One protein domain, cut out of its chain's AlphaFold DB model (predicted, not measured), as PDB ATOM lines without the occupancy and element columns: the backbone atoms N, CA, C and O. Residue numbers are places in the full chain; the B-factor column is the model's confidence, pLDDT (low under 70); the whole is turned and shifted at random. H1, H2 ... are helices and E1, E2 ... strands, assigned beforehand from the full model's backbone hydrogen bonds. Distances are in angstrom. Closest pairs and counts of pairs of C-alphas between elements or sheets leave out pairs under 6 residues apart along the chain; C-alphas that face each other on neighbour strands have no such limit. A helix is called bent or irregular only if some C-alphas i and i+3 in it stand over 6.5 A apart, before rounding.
ATOM      1  N   LEU A  61     -29.134  53.716   6.463       33.59
ATOM      2  CA  LEU A  61     -30.155  52.697   6.680       33.59
ATOM      3  C   LEU A  61     -29.554  51.627   7.583       33.59
ATOM      4  O   LEU A  61     -28.789  50.781   7.123       33.59
ATOM      5  N   THR A  62     -29.872  51.709   8.872       37.62
ATOM      6  CA  THR A  62     -29.565  50.675   9.855       37.62
ATOM      7  C   THR A  62     -30.791  49.804  10.056       37.62
ATOM      8  O   THR A  62     -31.805  50.270  10.568       37.62
ATOM      9  N   GLY A  63     -30.696  48.535   9.672       38.62
ATOM     10  CA  GLY A  63     -31.596  47.505  10.179       38.62
ATOM     11  C   GLY A  63     -30.863  46.697  11.243       38.62
ATOM     12  O   GLY A  63     -29.672  46.419  11.091       38.62
ATOM     13  N   THR A  64     -31.565  46.301  12.298       35.81
ATOM     14  CA  THR A  64     -31.115  45.259  13.223       35.81
ATOM     15  C   THR A  64     -32.221  44.238  13.386       35.81
ATOM     16  O   THR A  64     -33.364  44.603  13.639       35.81
ATOM     17  N   THR A  65     -31.888  42.961  13.231       47.75
ATOM     18  CA  THR A  65     -32.809  41.860  13.540       47.75
ATOM     19  C   THR A  65     -32.155  40.929  14.547       47.75
ATOM     20  O   THR A  65     -30.961  40.629  14.433       47.75
ATOM     21  N   GLY A  66     -32.923  40.535  15.562       35.91
ATOM     22  CA  GLY A  66     -32.507  39.516  16.519       35.91
ATOM     23  C   GLY A  66     -32.474  38.144  15.854       35.91
ATOM     24  O   GLY A  66     -33.287  37.851  14.975       35.91
ATOM     25  N   ILE A  67     -31.516  37.316  16.258       53.75
ATOM     26  CA  ILE A  67     -31.420  35.927  15.815       53.75
ATOM     27  C   ILE A  67     -32.311  35.062  16.705       53.75
ATOM     28  O   ILE A  67     -32.157  35.057  17.928       53.75
ATOM     29  N   ASN A  68     -33.232  34.319  16.090       46.03
ATOM     30  CA  ASN A  68     -34.027  33.323  16.807       46.03
ATOM     31  C   ASN A  68     -33.117  32.207  17.335       46.03
ATOM     32  O   ASN A  68     -32.153  31.824  16.671       46.03
ATOM     33  N   VAL A  69     -33.446  31.666  18.509       52.72
ATOM     34  CA  VAL A  69     -32.786  30.464  19.035       52.72
ATOM     35  C   VAL A  69     -33.093  29.304  18.094       52.72
ATOM     36  O   VAL A  69     -34.260  28.993  17.852       52.72
ATOM     37  N   ILE A  70     -32.051  28.700  17.532       62.19
ATOM     38  CA  ILE A  70     -32.183  27.572  16.609       62.19
ATOM     39  C   ILE A  70     -31.470  26.377  17.206       62.19
ATOM     40  O   ILE A  70     -30.241  26.363  17.287       62.19
ATOM     41  N   ASP A  71     -32.266  25.380  17.580       65.88
ATOM     42  CA  ASP A  71     -31.786  24.073  18.002       65.88
ATOM     43  C   ASP A  71     -31.540  23.193  16.777       65.88
ATOM     44  O   ASP A  71     -32.452  22.811  16.039       65.88
ATOM     45  N   ILE A  72     -30.272  22.868  16.560       66.75
ATOM     46  CA  ILE A  72     -29.827  21.927  15.544       66.75
ATOM     47  C   ILE A  72     -29.796  20.552  16.200       66.75
ATOM     48  O   ILE A  72     -28.809  20.202  16.840       66.75
ATOM     49  N   ASN A  73     -30.886  19.792  16.057       67.56
ATOM     50  CA  ASN A  73     -31.024  18.450  16.627       67.56
ATOM     51  C   ASN A  73     -30.895  17.364  15.534       67.56
ATOM     52  O   ASN A  73     -31.667  17.359  14.576       67.56
ATOM     53  N   ASP A  74     -29.920  16.461  15.721       56.28
ATOM     54  CA  ASP A  74     -29.618  15.111  15.164       56.28
ATOM     55  C   ASP A  74     -30.056  14.706  13.727       56.28
ATOM     56  O   ASP A  74     -29.283  14.096  12.995       56.28
ATOM     57  N   ALA A  75     -31.248  15.054  13.238       55.34
ATOM     58  CA  ALA A  75     -31.724  14.652  11.905       55.34
ATOM     59  C   ALA A  75     -31.587  15.739  10.818       55.34
ATOM     60  O   ALA A  75     -31.683  15.431   9.630       55.34
ATOM     61  N   THR A  76     -31.363  17.004  11.192       55.56
ATOM     62  CA  THR A  76     -31.347  18.155  10.259       55.56
ATOM     63  C   THR A  76     -29.955  18.732  10.006       55.56
ATOM     64  O   THR A  76     -29.822  19.773   9.366       55.56
ATOM     65  N   LEU A  77     -28.900  18.036  10.443       58.94
ATOM     66  CA  LEU A  77     -27.503  18.491  10.381       58.94
ATOM     67  C   LEU A  77     -27.004  18.864   8.973       58.94
ATOM     68  O   LEU A  77     -26.019  19.578   8.839       58.94
ATOM     69  N   GLN A  78     -27.693  18.435   7.914       66.56
ATOM     70  CA  GLN A  78     -27.330  18.764   6.531       66.56
ATOM     71  C   GLN A  78     -28.174  19.876   5.900       66.56
ATOM     72  O   GLN A  78     -27.910  20.260   4.763       66.56
ATOM     73  N   THR A  79     -29.200  20.387   6.586       81.50
ATOM     74  CA  THR A  79     -30.059  21.438   6.031       81.50
ATOM     75  C   THR A  79     -29.703  22.791   6.640       81.50
ATOM     76  O   THR A  79     -29.882  22.962   7.846       81.50
ATOM     77  N   PRO A  80     -29.249  23.768   5.832       88.69
ATOM     78  CA  PRO A  80     -29.048  25.135   6.293       88.69
ATOM     79  C   PRO A  80     -30.312  25.702   6.941       88.69
ATOM     80  O   PRO A  80     -31.378  25.735   6.321       88.69
ATOM     81  N   MET A  81     -30.185  26.199   8.167       89.06
ATOM     82  CA  MET A  81     -31.264  26.861   8.899       89.06
ATOM     83  C   MET A  81     -31.077  28.368   8.839       89.06
ATOM     84  O   MET A  81     -29.964  28.865   8.978       89.06
ATOM     85  N   THR A  82     -32.155  29.115   8.613       91.06
ATOM     86  CA  THR A  82     -32.086  30.582   8.554       91.06
ATOM     87  C   THR A  82     -32.077  31.154   9.964       91.06
ATOM     88  O   THR A  82     -33.058  30.985  10.679       91.06
ATOM     89  N   ILE A  83     -31.000  31.851  10.334       88.06
ATOM     90  CA  ILE A  83     -30.837  32.473  11.657       88.06
ATOM     91  C   ILE A  83     -31.394  33.895  11.712       88.06
ATOM     92  O   ILE A  83     -31.804  34.366  12.766       88.06
ATOM     93  N   GLY A  84     -31.477  34.564  10.562       87.75
ATOM     94  CA  GLY A  84     -32.157  35.845  10.458       87.75
ATOM     95  C   GLY A  84     -32.170  36.400   9.041       87.75
ATOM     96  O   GLY A  84     -31.448  35.938   8.149       87.75
ATOM     97  N   THR A  85     -33.025  37.397   8.839       89.12
ATOM     98  CA  THR A  85     -33.197  38.102   7.568       89.12
ATOM     99  C   THR A  85     -33.256  39.596   7.816       89.12
ATOM    100  O   THR A  85     -34.019  40.038   8.667       89.12
ATOM    101  N   ILE A  86     -32.528  40.374   7.025       89.56
ATOM    102  CA  ILE A  86     -32.544  41.832   7.085       89.56
ATOM    103  C   ILE A  86     -32.741  42.397   5.685       89.56
ATOM    104  O   ILE A  86     -32.132  41.924   4.729       89.56
ATOM    105  N   SER A  87     -33.606  43.397   5.549       89.31
ATOM    106  CA  SER A  87     -33.866  44.041   4.260       89.31
ATOM    107  C   SER A  87     -33.448  45.500   4.300       89.31
ATOM    108  O   SER A  87     -33.624  46.172   5.311       89.31
ATOM    109  N   VAL A  88     -32.908  45.974   3.184       86.25
ATOM    110  CA  VAL A  88     -32.581  47.377   2.950       86.25
ATOM    111  C   VAL A  88     -33.366  47.866   1.741       86.25
ATOM    112  O   VAL A  88     -33.395  47.206   0.699       86.25
ATOM    113  N   THR A  89     -34.044  48.996   1.902       85.25
ATOM    114  CA  THR A  89     -34.779  49.690   0.839       85.25
ATOM    115  C   THR A  89     -33.966  50.873   0.325       85.25
ATOM    116  O   THR A  89     -32.877  51.149   0.818       85.25
ATOM    117  N   ASP A  90     -34.465  51.555  -0.701       83.75
ATOM    118  CA  ASP A  90     -33.936  52.832  -1.191       83.75
ATOM    119  C   ASP A  90     -32.459  52.803  -1.626       83.75
ATOM    120  O   ASP A  90     -31.787  53.836  -1.674       83.75
ATOM    121  N   LEU A  91     -31.954  51.627  -2.020       81.44
ATOM    122  CA  LEU A  91     -30.579  51.477  -2.512       81.44
ATOM    123  C   LEU A  91     -30.335  52.230  -3.830       81.44
ATOM    124  O   LEU A  91     -29.201  52.594  -4.134       81.44
ATOM    125  N   CYS A  92     -31.397  52.521  -4.581       79.25
ATOM    126  CA  CYS A  92     -31.350  53.323  -5.802       79.25
ATOM    127  C   CYS A  92     -30.923  54.780  -5.570       79.25
ATOM    128  O   CYS A  92     -30.516  55.456  -6.517       79.25
ATOM    129  N   CYS A  93     -30.969  55.259  -4.323       79.62
ATOM    130  CA  CYS A  93     -30.460  56.577  -3.956       79.62
ATOM    131  C   CYS A  93     -28.927  56.661  -4.031       79.62
ATOM    132  O   CYS A  93     -28.379  57.763  -4.066       79.62
ATOM    133  N   PHE A  94     -28.230  55.522  -4.061       79.12
ATOM    134  CA  PHE A  94     -26.776  55.455  -4.147       79.12
ATOM    135  C   PHE A  94     -26.356  55.143  -5.584       79.12
ATOM    136  O   PHE A  94     -26.854  54.200  -6.197       79.12
ATOM    137  N   LYS A  95     -25.382  55.879  -6.135       81.25
ATOM    138  CA  LYS A  95     -24.863  55.584  -7.484       81.25
ATOM    139  C   LYS A  95     -24.170  54.221  -7.538       81.25
ATOM    140  O   LYS A  95     -24.128  53.590  -8.593       81.25
ATOM    141  N   ARG A  96     -23.569  53.817  -6.412       83.19
ATOM    142  CA  ARG A  96     -22.856  52.550  -6.188       83.19
ATOM    143  C   ARG A  96     -23.052  52.108  -4.735       83.19
ATOM    144  O   ARG A  96     -22.196  52.417  -3.902       83.19
ATOM    145  N   PRO A  97     -24.187  51.475  -4.403       84.88
ATOM    146  CA  PRO A  97     -24.438  51.033  -3.044       84.88
ATOM    147  C   PRO A  97     -23.429  49.956  -2.636       84.88
ATOM    148  O   PRO A  97     -23.226  48.955  -3.318       84.88
ATOM    149  N   CYS A  98     -22.823  50.159  -1.481       87.81
ATOM    150  CA  CYS A  98     -22.050  49.166  -0.767       87.81
ATOM    151  C   CYS A  98     -22.733  48.880   0.548       87.81
ATOM    152  O   CYS A  98     -22.990  49.792   1.335       87.81
ATOM    153  N   VAL A  99     -23.011  47.606   0.774       89.69
ATOM    154  CA  VAL A  99     -23.672  47.146   1.981       89.69
ATOM    155  C   VAL A  99     -22.649  46.448   2.857       89.69
ATOM    156  O   VAL A  99     -22.024  45.475   2.450       89.69
ATOM    157  N   GLN A 100     -22.477  46.955   4.069       89.44
ATOM    158  CA  GLN A 100     -21.722  46.299   5.119       89.44
ATOM    159  C   GLN A 100     -22.704  45.599   6.059       89.44
ATOM    160  O   GLN A 100     -23.539  46.248   6.688       89.44
ATOM    161  N   LEU A 101     -22.598  44.280   6.158       90.19
ATOM    162  CA  LEU A 101     -23.363  43.450   7.078       90.19
ATOM    163  C   LEU A 101     -22.453  43.034   8.237       90.19
ATOM    164  O   LEU A 101     -21.373  42.501   7.995       90.19
ATOM    165  N   ASN A 102     -22.877  43.231   9.481       83.25
ATOM    166  CA  ASN A 102     -22.218  42.644  10.644       83.25
ATOM    167  C   ASN A 102     -23.142  41.594  11.248       83.25
ATOM    168  O   ASN A 102     -24.311  41.871  11.518       83.25
ATOM    169  N   VAL A 103     -22.616  40.397  11.463       85.88
ATOM    170  CA  VAL A 103     -23.344  39.284  12.064       85.88
ATOM    171  C   VAL A 103     -22.615  38.880  13.333       85.88
ATOM    172  O   VAL A 103     -21.416  38.610  13.290       85.88
ATOM    173  N   SER A 104     -23.338  38.816  14.445       83.19
ATOM    174  CA  SER A 104     -22.885  38.199  15.690       83.19
ATOM    175  C   SER A 104     -23.824  37.065  16.082       83.19
ATOM    176  O   SER A 104     -25.024  37.146  15.824       83.19
ATOM    177  N   ALA A 105     -23.296  36.006  16.689       83.88
ATOM    178  CA  ALA A 105     -24.077  34.909  17.256       83.88
ATOM    179  C   ALA A 105     -23.288  34.179  18.349       83.88
ATOM    180  O   ALA A 105     -22.072  34.330  18.457       83.88
ATOM    181  N   VAL A 106     -23.973  33.353  19.137       81.69
ATOM    182  CA  VAL A 106     -23.369  32.467  20.137       81.69
ATOM    183  C   VAL A 106     -23.743  31.036  19.809       81.69
ATOM    184  O   VAL A 106     -24.917  30.693  19.702       81.69
ATOM    185  N   ILE A 107     -22.732  30.196  19.649       86.56
ATOM    186  CA  ILE A 107     -22.892  28.763  19.448       86.56
ATOM    187  C   ILE A 107     -22.805  28.092  20.814       86.56
ATOM    188  O   ILE A 107     -21.777  28.206  21.468       86.56
ATOM    189  N   VAL A 108     -23.844  27.384  21.242       81.56
ATOM    190  CA  VAL A 108     -23.857  26.605  22.485       81.56
ATOM    191  C   VAL A 108     -23.932  25.126  22.134       81.56
ATOM    192  O   VAL A 108     -24.850  24.693  21.438       81.56
ATOM    193  N   THR A 109     -22.973  24.330  22.596       81.38
ATOM    194  CA  THR A 109     -23.032  22.870  22.472       81.38
ATOM    195  C   THR A 109     -23.850  22.319  23.633       81.38
ATOM    196  O   THR A 109     -23.469  22.490  24.780       81.38
ATOM    197  N   ILE A 110     -24.983  21.662  23.389       73.31
ATOM    198  CA  ILE A 110     -25.792  21.065  24.475       73.31
ATOM    199  C   ILE A 110     -25.473  19.577  24.690       73.31
ATOM    200  O   ILE A 110     -25.801  19.018  25.734       73.31
ATOM    201  N   SER A 111     -24.762  18.942  23.754       74.69
ATOM    202  CA  SER A 111     -24.233  17.578  23.876       74.69
ATOM    203  C   SER A 111     -22.753  17.497  23.481       74.69
ATOM    204  O   SER A 111     -22.165  18.463  22.990       74.69
ATOM    205  N   PHE A 112     -22.138  16.332  23.704       70.25
ATOM    206  CA  PHE A 112     -20.811  16.026  23.170       70.25
ATOM    207  C   PHE A 112     -20.862  16.079  21.639       70.25
ATOM    208  O   PHE A 112     -21.578  15.295  21.012       70.25
ATOM    209  N   ILE A 113     -20.102  16.991  21.038       72.12
ATOM    210  CA  ILE A 113     -20.014  17.114  19.581       72.12
ATOM    211  C   ILE A 113     -18.828  16.302  19.053       72.12
ATOM    212  O   ILE A 113     -17.875  15.987  19.770       72.12
ATOM    213  N   SER A 114     -18.887  15.920  17.779       72.19
ATOM    214  CA  SER A 114     -17.794  15.176  17.157       72.19
ATOM    215  C   SER A 114     -16.544  16.049  17.026       72.19
ATOM    216  O   SER A 114     -16.640  17.240  16.707       72.19
ATOM    217  N   ILE A 115     -15.365  15.447  17.197       74.88
ATOM    218  CA  ILE A 115     -14.095  16.086  16.832       74.88
ATOM    219  C   ILE A 115     -14.178  16.470  15.346       74.88
ATOM    220  O   ILE A 115     -14.618  15.670  14.519       74.88
ATOM    221  N   ASN A 116     -13.749  17.688  15.008       81.44
ATOM    222  CA  ASN A 116     -13.832  18.284  13.664       81.44
ATOM    223  C   ASN A 116     -15.238  18.704  13.200       81.44
ATOM    224  O   ASN A 116     -15.478  18.816  11.996       81.44
ATOM    225  N   THR A 117     -16.163  18.982  14.122       85.00
ATOM    226  CA  THR A 117     -17.419  19.655  13.758       85.00
ATOM    227  C   THR A 117     -17.135  21.084  13.289       85.00
ATOM    228  O   THR A 117     -16.497  21.868  13.995       85.00
ATOM    229  N   THR A 118     -17.612  21.424  12.092       90.25
ATOM    230  CA  THR A 118     -17.501  22.762  11.500       90.25
ATOM    231  C   THR A 118     -18.886  23.367  11.346       90.25
ATOM    232  O   THR A 118     -19.735  22.808  10.656       90.25
ATOM    233  N   VAL A 119     -19.109  24.525  11.958       91.44
ATOM    234  CA  VAL A 119     -20.322  25.324  11.771       91.44
ATOM    235  C   VAL A 119     -20.082  26.308  10.632       91.44
ATOM    236  O   VAL A 119     -19.129  27.081  10.665       91.44
ATOM    237  N   ILE A 120     -20.921  26.270   9.604       94.56
ATOM    238  CA  ILE A 120     -20.805  27.099   8.408       94.56
ATOM    239  C   ILE A 120     -21.931  28.123   8.418       94.56
ATOM    240  O   ILE A 120     -23.110  27.781   8.346       94.56
ATOM    241  N   PHE A 121     -21.557  29.395   8.463       95.44
ATOM    242  CA  PHE A 121     -22.462  30.511   8.243       95.44
ATOM    243  C   PHE A 121     -22.429  30.887   6.768       95.44
ATOM    244  O   PHE A 121     -21.351  31.078   6.210       95.44
ATOM    245  N   ARG A 122     -23.590  31.030   6.132       96.69
ATOM    246  CA  ARG A 122     -23.706  31.540   4.758       96.69
ATOM    247  C   ARG A 122     -24.610  32.751   4.731       96.69
ATOM    248  O   ARG A 122     -25.653  32.766   5.380       96.69
ATOM    249  N   VAL A 123     -24.224  33.752   3.955       96.00
ATOM    250  CA  VAL A 123     -25.029  34.949   3.739       96.00
ATOM    251  C   VAL A 123     -25.487  34.979   2.301       96.00
ATOM    252  O   VAL A 123     -24.684  35.063   1.374       96.00
ATOM    253  N   PHE A 124     -26.798  34.917   2.129       96.75
ATOM    254  CA  PHE A 124     -27.470  35.017   0.849       96.75
ATOM    255  C   PHE A 124     -28.049  36.412   0.684       96.75
ATOM    256  O   PHE A 124     -28.558  36.998   1.633       96.75
ATOM    257  N   ARG A 125     -28.015  36.923  -0.539       95.06
ATOM    258  CA  ARG A 125     -28.674  38.158  -0.946       95.06
ATOM    259  C   ARG A 125     -29.686  37.860  -2.035       95.06
ATOM    260  O   ARG A 125     -29.353  37.213  -3.029       95.06
ATOM    261  N   ARG A 126     -30.877  38.432  -1.902       94.69
ATOM    262  CA  ARG A 126     -31.885  38.566  -2.957       94.69
ATOM    263  C   ARG A 126     -32.185  40.049  -3.147       94.69
ATOM    264  O   ARG A 126     -32.590  40.699  -2.195       94.69
ATOM    265  N   CYS A 127     -31.999  40.572  -4.352       93.25
ATOM    266  CA  CYS A 127     -32.411  41.933  -4.695       93.25
ATOM    267  C   CYS A 127     -33.673  41.892  -5.553       93.25
ATOM    268  O   CYS A 127     -33.774  41.047  -6.447       93.25
ATOM    269  N   ASP A 128     -34.630  42.771  -5.254       89.44
ATOM    270  CA  ASP A 128     -35.987  42.755  -5.803       89.44
ATOM    271  C   ASP A 128     -36.574  41.317  -5.824       89.44
ATOM    272  O   ASP A 128     -36.507  40.582  -4.837       89.44
ATOM    273  N   ASN A 129     -37.097  40.876  -6.973       88.50
ATOM    274  CA  ASN A 129     -37.612  39.519  -7.202       88.50
ATOM    275  C   ASN A 129     -36.557  38.559  -7.786       88.50
ATOM    276  O   ASN A 129     -36.899  37.569  -8.434       88.50
ATOM    277  N   GLY A 130     -35.270  38.868  -7.618       89.94
ATOM    278  CA  GLY A 130     -34.173  38.056  -8.132       89.94
ATOM    279  C   GLY A 130     -34.039  36.685  -7.456       89.94
ATOM    280  O   GLY A 130     -34.638  36.382  -6.416       89.94
ATOM    281  N   SER A 131     -33.197  35.834  -8.037       93.94
ATOM    282  CA  SER A 131     -32.723  34.628  -7.359       93.94
ATOM    283  C   SER A 131     -31.818  35.002  -6.185       93.94
ATOM    284  O   SER A 131     -31.076  35.982  -6.254       93.94
ATOM    285  N   GLU A 132     -31.848  34.204  -5.118       95.44
ATOM    286  CA  GLU A 132     -30.857  34.336  -4.052       95.44
ATOM    287  C   GLU A 132     -29.462  33.997  -4.582       95.44
ATOM    288  O   GLU A 132     -29.277  33.039  -5.332       95.44
ATOM    289  N   THR A 133     -28.485  34.803  -4.186       95.25
ATOM    290  CA  THR A 133     -27.068  34.643  -4.518       95.25
ATOM    291  C   THR A 133     -26.273  34.603  -3.225       95.25
ATOM    292  O   THR A 133     -26.498  35.429  -2.342       95.25
ATOM    293  N   GLU A 134     -25.374  33.634  -3.075       96.38
ATOM    294  CA  GLU A 134     -24.478  33.588  -1.921       96.38
ATOM    295  C   GLU A 134     -23.429  34.696  -2.047       96.38
ATOM    296  O   GLU A 134     -22.744  34.802  -3.064       96.38
ATOM    297  N   VAL A 135     -23.342  35.544  -1.025       95.06
ATOM    298  CA  VAL A 135     -22.394  36.660  -0.949       95.06
ATOM    299  C   VAL A 135     -21.082  36.176  -0.348       95.06
ATOM    300  O   VAL A 135     -20.014  36.408  -0.911       95.06
ATOM    301  N   GLN A 136     -21.161  35.506   0.804       95.75
ATOM    302  CA  GLN A 136     -19.995  35.022   1.536       95.75
ATOM    303  C   GLN A 136     -20.375  33.903   2.514       95.75
ATOM    304  O   GLN A 136     -21.488  33.886   3.047       95.75
ATOM    305  N   SER A 137     -19.416  33.017   2.792       95.31
ATOM    306  CA  SER A 137     -19.505  31.968   3.808       95.31
ATOM    307  C   SER A 137     -18.358  32.046   4.817       95.31
ATOM    308  O   SER A 137     -17.226  32.359   4.440       95.31
ATOM    309  N   PHE A 138     -18.626  31.683   6.070       94.50
ATOM    310  CA  PHE A 138     -17.653  31.614   7.158       94.50
ATOM    311  C   PHE A 138     -17.712  30.249   7.824       94.50
ATOM    312  O   PHE A 138     -18.782  29.800   8.226       94.50
ATOM    313  N   ASN A 139     -16.552  29.619   7.982       93.62
ATOM    314  CA  ASN A 139     -16.435  28.317   8.622       93.62
ATOM    315  C   ASN A 139     -15.844  28.506  10.018       93.62
ATOM    316  O   ASN A 139     -14.738  29.027  10.161       93.62
ATOM    317  N   VAL A 140     -16.567  28.054  11.033       90.19
ATOM    318  CA  VAL A 140     -16.160  28.066  12.434       90.19
ATOM    319  C   VAL A 140     -15.898  26.625  12.843       90.19
ATOM    320  O   VAL A 140     -16.821  25.827  12.997       90.19
ATOM    321  N   SER A 141     -14.621  26.274  12.972       89.06
ATOM    322  CA  SER A 141     -14.232  24.972  13.513       89.06
ATOM    323  C   SER A 141     -14.391  25.007  15.027       89.06
ATOM    324  O   SER A 141     -13.773  25.848  15.679       89.06
ATOM    325  N   LEU A 142     -15.203  24.109  15.586       83.31
ATOM    326  CA  LEU A 142     -15.422  24.051  17.036       83.31
ATOM    327  C   LEU A 142     -14.299  23.326  17.793       83.31
ATOM    328  O   LEU A 142     -14.293  23.357  19.020       83.31
ATOM    329  N   GLY A 143     -13.320  22.753  17.078       67.31
ATOM    330  CA  GLY A 143     -12.063  22.229  17.634       67.31
ATOM    331  C   GLY A 143     -12.214  21.231  18.792       67.31
ATOM    332  O   GLY A 143     -13.310  20.805  19.144       67.31
ATOM    333  N   ASP A 144     -11.101  20.850  19.421       55.44
ATOM    334  CA  ASP A 144     -11.036  19.869  20.526       55.44
ATOM    335  C   ASP A 144     -11.832  20.266  21.798       55.44
ATOM    336  O   ASP A 144     -11.939  19.490  22.748       55.44
ATOM    337  N   ILE A 145     -12.432  21.463  21.801       50.16
ATOM    338  CA  ILE A 145     -13.328  22.013  22.837       50.16
ATOM    339  C   ILE A 145     -14.659  21.234  22.905       50.16
ATOM    340  O   ILE A 145     -15.370  21.252  23.907       50.16
ATOM    341  N   ALA A 146     -14.945  20.478  21.845       51.62
ATOM    342  CA  ALA A 146     -16.082  19.602  21.593       51.62
ATOM    343  C   ALA A 146     -16.479  18.585  22.687       51.62
ATOM    344  O   ALA A 146     -17.543  17.966  22.595       51.62
ATOM    345  N   THR A 147     -15.645  18.385  23.707       54.22
ATOM    346  CA  THR A 147     -15.878  17.387  24.763       54.22
ATOM    347  C   THR A 147     -16.599  17.931  25.993       54.22
ATOM    348  O   THR A 147     -16.913  17.150  26.886       54.22
ATOM    349  N   ILE A 148     -16.889  19.233  26.052       60.03
ATOM    350  CA  ILE A 148     -17.556  19.844  27.205       60.03
ATOM    351  C   ILE A 148     -19.003  20.194  26.818       60.03
ATOM    352  O   ILE A 148     -19.216  21.071  25.975       60.03
ATOM    353  N   PRO A 149     -20.012  19.514  27.395       68.56
ATOM    354  CA  PRO A 149     -21.399  19.948  27.291       68.56
ATOM    355  C   PRO A 149     -21.547  21.368  27.844       68.56
ATOM    356  O   PRO A 149     -20.915  21.710  28.841       68.56
ATOM    357  N   LEU A 150     -22.417  22.161  27.226       70.06
ATOM    358  CA  LEU A 150     -22.710  23.563  27.545       70.06
ATOM    359  C   LEU A 150     -21.577  24.550  27.221       70.06
ATOM    360  O   LEU A 150     -21.589  25.679  27.711       70.06
ATOM    361  N   ALA A 151     -20.615  24.177  26.372       75.56
ATOM    362  CA  ALA A 151     -19.603  25.124  25.919       75.56
ATOM    363  C   ALA A 151     -20.230  26.176  24.986       75.56
ATOM    364  O   ALA A 151     -20.935  25.846  24.030       75.56
ATOM    365  N   SER A 152     -19.946  27.453  25.248       78.31
ATOM    366  CA  SER A 152     -20.386  28.574  24.416       78.31
ATOM    367  C   SER A 152     -19.223  29.144  23.606       78.31
ATOM    368  O   SER A 152     -18.213  29.547  24.175       78.31
ATOM    369  N   THR A 153     -19.377  29.237  22.290       81.75
ATOM    370  CA  THR A 153     -18.420  29.857  21.369       81.75
ATOM    371  C   THR A 153     -19.076  31.069  20.704       81.75
ATOM    372  O   THR A 153     -19.965  30.895  19.866       81.75
ATOM    373  N   PRO A 154     -18.681  32.304  21.054       80.00
ATOM    374  CA  PRO A 154     -19.176  33.492  20.372       80.00
ATOM    375  C   PRO A 154     -18.560  33.581  18.977       80.00
ATOM    376  O   PRO A 154     -17.398  33.231  18.776       80.00
ATOM    377  N   VAL A 155     -19.329  34.073  18.011       84.25
ATOM    378  CA  VAL A 155     -18.880  34.303  16.637       84.25
ATOM    379  C   VAL A 155     -19.304  35.692  16.184       84.25
ATOM    380  O   VAL A 155     -20.416  36.142  16.458       84.25
ATOM    381  N   SER A 156     -18.408  36.390  15.491       84.94
ATOM    382  CA  SER A 156     -18.677  37.707  14.920       84.94
ATOM    383  C   SER A 156     -17.916  37.871  13.611       84.94
ATOM    384  O   SER A 156     -16.715  37.601  13.553       84.94
ATOM    385  N   PHE A 157     -18.609  38.283  12.554       87.31
ATOM    386  CA  PHE A 157     -18.007  38.528  11.249       87.31
ATOM    387  C   PHE A 157     -18.678  39.695  10.522       87.31
ATOM    388  O   PHE A 157     -19.869  39.966  10.676       87.31
ATOM    389  N   THR A 158     -17.884  40.375   9.696       86.75
ATOM    390  CA  THR A 158     -18.316  41.491   8.853       86.75
ATOM    391  C   THR A 158     -18.178  41.108   7.386       86.75
ATOM    392  O   THR A 158     -17.156  40.562   6.971       86.75
ATOM    393  N   ILE A 159     -19.201  41.424   6.599       90.38
ATOM    394  CA  ILE A 159     -19.279  41.171   5.162       90.38
ATOM    395  C   ILE A 159     -19.460  42.507   4.467       90.38
ATOM    396  O   ILE A 159     -20.350  43.275   4.822       90.38
ATOM    397  N   CYS A 160     -18.644  42.758   3.452       90.50
ATOM    398  CA  CYS A 160     -18.826  43.887   2.552       90.50
ATOM    399  C   CYS A 160     -19.322  43.359   1.213       90.50
ATOM    400  O   CYS A 160     -18.645  42.570   0.554       90.50
ATOM    401  N   ASP A 161     -20.499  43.811   0.815       91.31
ATOM    402  CA  ASP A 161     -21.120  43.471  -0.447       91.31
ATOM    403  C   ASP A 161     -21.163  44.703  -1.353       91.31
ATOM    404  O   ASP A 161     -21.910  45.659  -1.120       91.31
ATOM    405  N   ASN A 162     -20.323  44.682  -2.386       86.75
ATOM    406  CA  ASN A 162     -20.255  45.732  -3.394       86.75
ATOM    407  C   ASN A 162     -21.352  45.468  -4.429       86.75
ATOM    408  O   ASN A 162     -21.167  44.712  -5.388       86.75
ATOM    409  N   ILE A 163     -22.519  46.074  -4.218       72.12
ATOM    410  CA  ILE A 163     -23.686  45.852  -5.061       72.12
ATOM    411  C   ILE A 163     -23.588  46.748  -6.297       72.12
ATOM    412  O   ILE A 163     -23.669  47.970  -6.226       72.12
ATOM    413  N   ALA A 164     -23.481  46.129  -7.471       64.25
ATOM    414  CA  ALA A 164     -23.663  46.830  -8.745       64.25
ATOM    415  C   ALA A 164     -25.147  46.953  -9.157       64.25
ATOM    416  O   ALA A 164     -25.445  47.474 -10.230       64.25
ATOM    417  N   CYS A 165     -26.078  46.425  -8.356       60.31
ATOM    418  CA  CYS A 165     -27.498  46.405  -8.695       60.31
ATOM    419  C   CYS A 165     -28.135  47.790  -8.580       60.31
ATOM    420  O   CYS A 165     -27.990  48.484  -7.580       60.31
ATOM    421  N   SER A 166     -28.921  48.127  -9.600       64.06
ATOM    422  CA  SER A 166     -29.844  49.263  -9.641       64.06
ATOM    423  C   SER A 166     -31.184  48.978  -8.944       64.06
ATOM    424  O   SER A 166     -32.165  49.670  -9.205       64.06
ATOM    425  N   SER A 167     -31.258  47.908  -8.151       71.75
ATOM    426  CA  SER A 167     -32.469  47.461  -7.463       71.75
ATOM    427  C   SER A 167     -32.854  48.423  -6.347       71.75
ATOM    428  O   SER A 167     -31.983  48.963  -5.662       71.75
ATOM    429  N   ASN A 168     -34.154  48.593  -6.119       75.38
ATOM    430  CA  ASN A 168     -34.642  49.469  -5.054       75.38
ATOM    431  C   ASN A 168     -34.504  48.815  -3.677       75.38
ATOM    432  O   ASN A 168     -34.320  49.525  -2.693       75.38
ATOM    433  N   CYS A 169     -34.564  47.482  -3.588       85.06
ATOM    434  CA  CYS A 169     -34.417  46.778  -2.320       85.06
ATOM    435  C   CYS A 169     -33.582  45.500  -2.440       85.06
ATOM    436  O   CYS A 169     -33.592  44.812  -3.461       85.06
ATOM    437  N   CYS A 170     -32.870  45.168  -1.364       92.50
ATOM    438  CA  CYS A 170     -32.198  43.885  -1.213       92.50
ATOM    439  C   CYS A 170     -32.478  43.300   0.174       92.50
ATOM    440  O   CYS A 170     -32.400  43.993   1.186       92.50
ATOM    441  N   THR A 171     -32.768  42.006   0.214       93.88
ATOM    442  CA  THR A 171     -32.896  41.201   1.426       93.88
ATOM    443  C   THR A 171     -31.681  40.301   1.569       93.88
ATOM    444  O   THR A 171     -31.344  39.535   0.665       93.88
ATOM    445  N   TYR A 172     -31.043  40.376   2.728       95.00
ATOM    446  CA  TYR A 172     -29.988  39.478   3.159       95.00
ATOM    447  C   TYR A 172     -30.567  38.430   4.095       95.00
ATOM    448  O   TYR A 172     -31.315  38.747   5.017       95.00
ATOM    449  N   ARG A 173     -30.205  37.174   3.867       95.00
ATOM    450  CA  ARG A 173     -30.603  36.021   4.664       95.00
ATOM    451  C   ARG A 173     -29.351  35.317   5.148       95.00
ATOM    452  O   ARG A 173     -28.533  34.888   4.339       95.00
ATOM    453  N   VAL A 174     -29.204  35.193   6.459       94.25
ATOM    454  CA  VAL A 174     -28.085  34.475   7.068       94.25
ATOM    455  C   VAL A 174     -28.563  33.081   7.436       94.25
ATOM    456  O   VAL A 174     -29.597  32.926   8.088       94.25
ATOM    457  N   THR A 175     -27.820  32.064   7.019       94.75
ATOM    458  CA  THR A 175     -28.059  30.680   7.417       94.75
ATOM    459  C   THR A 175     -26.886  30.103   8.170       94.75
ATOM    460  O   THR A 175     -25.747  30.501   7.938       94.75
ATOM    461  N   VAL A 176     -27.168  29.089   8.973       92.81
ATOM    462  CA  VAL A 176     -26.176  28.259   9.636       92.81
ATOM    463  C   VAL A 176     -26.414  26.788   9.302       92.81
ATOM    464  O   VAL A 176     -27.554  26.335   9.225       92.81
ATOM    465  N   GLU A 177     -25.339  26.042   9.091       91.00
ATOM    466  CA  GLU A 177     -25.336  24.578   9.024       91.00
ATOM    467  C   GLU A 177     -24.156  24.036   9.837       91.00
ATOM    468  O   GLU A 177     -23.171  24.744  10.039       91.00
ATOM    469  N   ALA A 178     -24.229  22.791  10.305       88.31
ATOM    470  CA  ALA A 178     -23.142  22.160  11.048       88.31
ATOM    471  C   ALA A 178     -22.754  20.835  10.386       88.31
ATOM    472  O   ALA A 178     -23.561  19.917  10.295       88.31
ATOM    473  N   ILE A 179     -21.504  20.726   9.938       87.56
ATOM    474  CA  ILE A 179     -20.980  19.544   9.253       87.56
ATOM    475  C   ILE A 179     -20.002  18.826  10.183       87.56
ATOM    476  O   ILE A 179     -19.022  19.417  10.636       87.56
ATOM    477  N   GLY A 180     -20.258  17.544  10.453       82.69
ATOM    478  CA  GLY A 180     -19.392  16.675  11.253       82.69
ATOM    479  C   GLY A 180     -19.126  15.331  10.560       82.69
ATOM    480  O   GLY A 180     -19.924  14.907   9.721       82.69
ATOM    481  N   PRO A 181     -18.013  14.643  10.884       76.38
ATOM    482  CA  PRO A 181     -17.621  13.385  10.237       76.38
ATOM    483  C   PRO A 181     -18.539  12.200  10.567       76.38
ATOM    484  O   PRO A 181     -18.515  11.195   9.858       76.38
ATOM    485  N   PHE A 182     -19.348  12.305  11.622       69.88
ATOM    486  CA  PHE A 182     -20.266  11.256  12.044       69.88
ATOM    487  C   PHE A 182     -21.670  11.833  12.275       69.88
ATOM    488  O   PHE A 182     -21.780  12.931  12.827       69.88
ATOM    489  N   PRO A 183     -22.737  11.097  11.911       62.53
ATOM    490  CA  PRO A 183     -24.106  11.383  12.331       62.53
ATOM    491  C   PRO A 183     -24.242  10.995  13.807       62.53
ATOM    492  O   PRO A 183     -24.799   9.958  14.156       62.53
ATOM    493  N   ILE A 184     -23.584  11.759  14.670       56.25
ATOM    494  CA  ILE A 184     -23.819  11.712  16.108       56.25
ATOM    495  C   ILE A 184     -24.912  12.734  16.388       56.25
ATOM    496  O   ILE A 184     -24.942  13.765  15.713       56.25
ATOM    497  N   ALA A 185     -25.720  12.469  17.413       58.12
ATOM    498  CA  ALA A 185     -26.653  13.399  18.034       58.12
ATOM    499  C   ALA A 185     -25.953  14.656  18.539       58.12
ATOM    500  O   ALA A 185     -25.737  14.858  19.737       58.12
ATOM    501  N   MET A 186     -25.560  15.501  17.595       62.44
ATOM    502  CA  MET A 186     -25.092  16.836  17.858       62.44
ATOM    503  C   MET A 186     -26.339  17.650  18.099       62.44
ATOM    504  O   MET A 186     -27.239  17.723  17.261       62.44
ATOM    505  N   ALA A 187     -26.385  18.181  19.300       71.06
ATOM    506  CA  ALA A 187     -27.389  19.105  19.724       71.06
ATOM    507  C   ALA A 187     -26.600  20.402  19.945       71.06
ATOM    508  O   ALA A 187     -25.739  20.509  20.827       71.06
ATOM    509  N   LEU A 188     -26.762  21.322  18.997       79.88
ATOM    510  CA  LEU A 188     -26.075  22.607  18.971       79.88
ATOM    511  C   LEU A 188     -27.125  23.689  18.823       79.88
ATOM    512  O   LEU A 188     -27.949  23.635  17.917       79.88
ATOM    513  N   THR A 189     -27.064  24.681  19.691       81.81
ATOM    514  CA  THR A 189     -27.986  25.804  19.669       81.81
ATOM    515  C   THR A 189     -27.232  27.038  19.207       81.81
ATOM    516  O   THR A 189     -26.221  27.414  19.796       81.81
ATOM    517  N   VAL A 190     -27.714  27.694  18.154       82.38
ATOM    518  CA  VAL A 190     -27.240  29.034  17.788       82.38
ATOM    519  C   VAL A 190     -28.215  30.033  18.386       82.38
ATOM    520  O   VAL A 190     -29.402  30.013  18.066       82.38
ATOM    521  N   SER A 191     -27.737  30.877  19.296       78.31
ATOM    522  CA  SER A 191     -28.569  31.820  20.044       78.31
ATOM    523  C   SER A 191     -27.895  33.183  20.198       78.31
ATOM    524  O   SER A 191     -26.725  33.353  19.858       78.31
ATOM    525  N   GLN A 192     -28.659  34.158  20.704       62.00
ATOM    526  CA  GLN A 192     -28.149  35.433  21.229       62.00
ATOM    527  C   GLN A 192     -27.252  36.206  20.252       62.00
ATOM    528  O   GLN A 192     -26.136  36.610  20.573       62.00
ATOM    529  N   GLY A 193     -27.747  36.406  19.035       68.38
ATOM    530  CA  GLY A 193     -27.022  37.114  17.991       68.38
ATOM    531  C   GLY A 193     -27.804  38.256  17.364       68.38
ATOM    532  O   GLY A 193     -29.022  38.363  17.522       68.38
ATOM    533  N   GLY A 194     -27.091  39.113  16.640       76.12
ATOM    534  CA  GLY A 194     -27.661  40.240  15.921       76.12
ATOM    535  C   GLY A 194     -27.126  40.310  14.500       76.12
ATOM    536  O   GLY A 194     -25.946  40.075  14.246       76.12
ATOM    537  N   ILE A 195     -28.002  40.674  13.570       81.50
ATOM    538  CA  ILE A 195     -27.615  41.035  12.208       81.50
ATOM    539  C   ILE A 195     -27.820  42.536  12.078       81.50
ATOM    540  O   ILE A 195     -28.952  42.998  12.219       81.50
ATOM    541  N   SER A 196     -26.753  43.287  11.808       79.69
ATOM    542  CA  SER A 196     -26.827  44.710  11.477       79.69
ATOM    543  C   SER A 196     -26.370  44.968  10.050       79.69
ATOM    544  O   SER A 196     -25.483  44.291   9.533       79.69
ATOM    545  N   LEU A 197     -26.993  45.947   9.403       87.25
ATOM    546  CA  LEU A 197     -26.711  46.320   8.021       87.25
ATOM    547  C   LEU A 197     -26.494  47.825   7.933       87.25
ATOM    548  O   LEU A 197     -27.240  48.579   8.549       87.25
ATOM    549  N   ILE A 198     -25.500  48.250   7.153       82.50
ATOM    550  CA  ILE A 198     -25.273  49.651   6.791       82.50
ATOM    551  C   ILE A 198     -25.058  49.740   5.280       82.50
ATOM    552  O   ILE A 198     -24.169  49.083   4.743       82.50
ATOM    553  N   ALA A 199     -25.842  50.573   4.597       84.88
ATOM    554  CA  ALA A 199     -25.643  50.899   3.184       84.88
ATOM    555  C   ALA A 199     -24.969  52.271   3.028       84.88
ATOM    556  O   ALA A 199     -25.365  53.236   3.682       84.88
ATOM    557  N   ARG A 200     -23.965  52.365   2.150       83.38
ATOM    558  CA  ARG A 200     -23.246  53.608   1.818       83.38
ATOM    559  C   ARG A 200     -22.912  53.689   0.331       83.38
ATOM    560  O   ARG A 200     -22.905  52.674  -0.357       83.38
ATOM    561  N   GLU A 201     -22.590  54.878  -0.167       83.00
ATOM    562  CA  GLU A 201     -22.019  55.031  -1.509       83.00
ATOM    563  C   GLU A 201     -20.536  54.641  -1.480       83.00
ATOM    564  O   GLU A 201     -19.776  55.171  -0.671       83.00
ATOM    565  N   CYS A 202     -20.121  53.695  -2.323       75.75
ATOM    566  CA  CYS A 202     -18.708  53.360  -2.464       75.75
ATOM    567  C   CYS A 202     -18.002  54.290  -3.444       75.75
ATOM    568  O   CYS A 202     -18.280  54.277  -4.650       75.75
ATOM    569  N   ASP A 203     -16.974  54.962  -2.942       69.00
ATOM    570  CA  ASP A 203     -15.840  55.359  -3.762       69.00
ATOM    571  C   ASP A 203     -15.047  54.090  -4.134       69.00
ATOM    572  O   ASP A 203     -15.082  53.095  -3.412       69.00
ATOM    573  N   ASN A 204     -14.388  54.061  -5.296       56.53
ATOM    574  CA  ASN A 204     -13.811  52.859  -5.939       56.53
ATOM    575  C   ASN A 204     -12.787  52.030  -5.106       56.53
ATOM    576  O   ASN A 204     -12.189  51.100  -5.643       56.53
TER     577      ASN A 204
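AT A GLANCE: This is residues 61 to 204 of the 533 residues of an uncharacterized protein of Gottschalkia purinilytica (UniProt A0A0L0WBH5). Two twisted sheets lie face to face as a long, narrow sandwich, with the short helix H1 at one end of its length. The sheet of E1, E2, E4, E7 and E9 is branched, its neighbour pairs antiparallel; the other runs E3, E8, E5, E6, all antiparallel. They form a jelly roll, one long hairpin wound over both sheets in four nested antiparallel pairs: E2 with E9, E3 with E8, E4 with E7, E5 with E6. The printed part has 144 residues, is mostly strand, and holds in order E1 to E6, H1, E7, E8 and E9. It is compact, with a radius of gyration of the C-alphas of 16.6 A, and only just elongated, spanning 51 by 25 by 24 A.

IN THESE COORDINATES: E1, residues 62 to 66, begins at C-alpha 62 (-29.565, 50.675, 9.855). E2 is residues 70 to 73, and E3 residues 81 to 88. E4, residues 97 to 109, is 38.0 A long. E5 is residues 118 to 127, 29.2 A, and E6 residues 133 to 141, 24.2 A. H1, residues 143 to 147, is only just irregular: C-alphas 144 and 147 are 6.9 A apart. E7 is residues 152 to 162, 32.7 A, and E8 residues 170 to 179, 28.8 A. E9, residues 187 to 201, 42.1 A, ends at C-alpha 201 (-22.019, 55.031, -1.509).

HOW THE PARTS SIT: E9 bends by 54 degrees at residue 192. On one side of it lie E1, with N 65 and O 195 at 3.1 A, and E2, with N 72 and O 188 at 2.8 A. On its other side lies E4, with N 100 and O 198 at 2.8 A. E7 lies on the other side of E4 from E9, with N 101 and O 159 at 2.8 A. The two sheets' planes are 11 degrees apart, and the parts that face each other are 8.2 A centre to centre. In the second sheet, E3 and E8 have N 83 and O 174 at 2.9 A, and E8 and E5 have N 173 and O 124 at 2.8 A. E5 and E6, a hairpin, have N 121 and O 138 at 2.8 A. These N and O pairs are within hydrogen-bond range. Between the sheets, E3 and E9 touch, their closest C-alphas, of Gly 84 and Ile 195, 7.1 A apart. H1 only grazes the branched sheet, with residues 145 to 147; 0 of 1 O i to N i+4 pairs and 1 of 2 O i to N i+3 pairs are within range.

THE WHOLE: The two C-alphas farthest apart, of Lys 95 and Thr 147, are 50.8 A apart. The printed part has no cut, and no link is long. Mean pLDDT of the printed part is 78.3; 37 residues are under 70, among them 61 to 78 and 143 to 149.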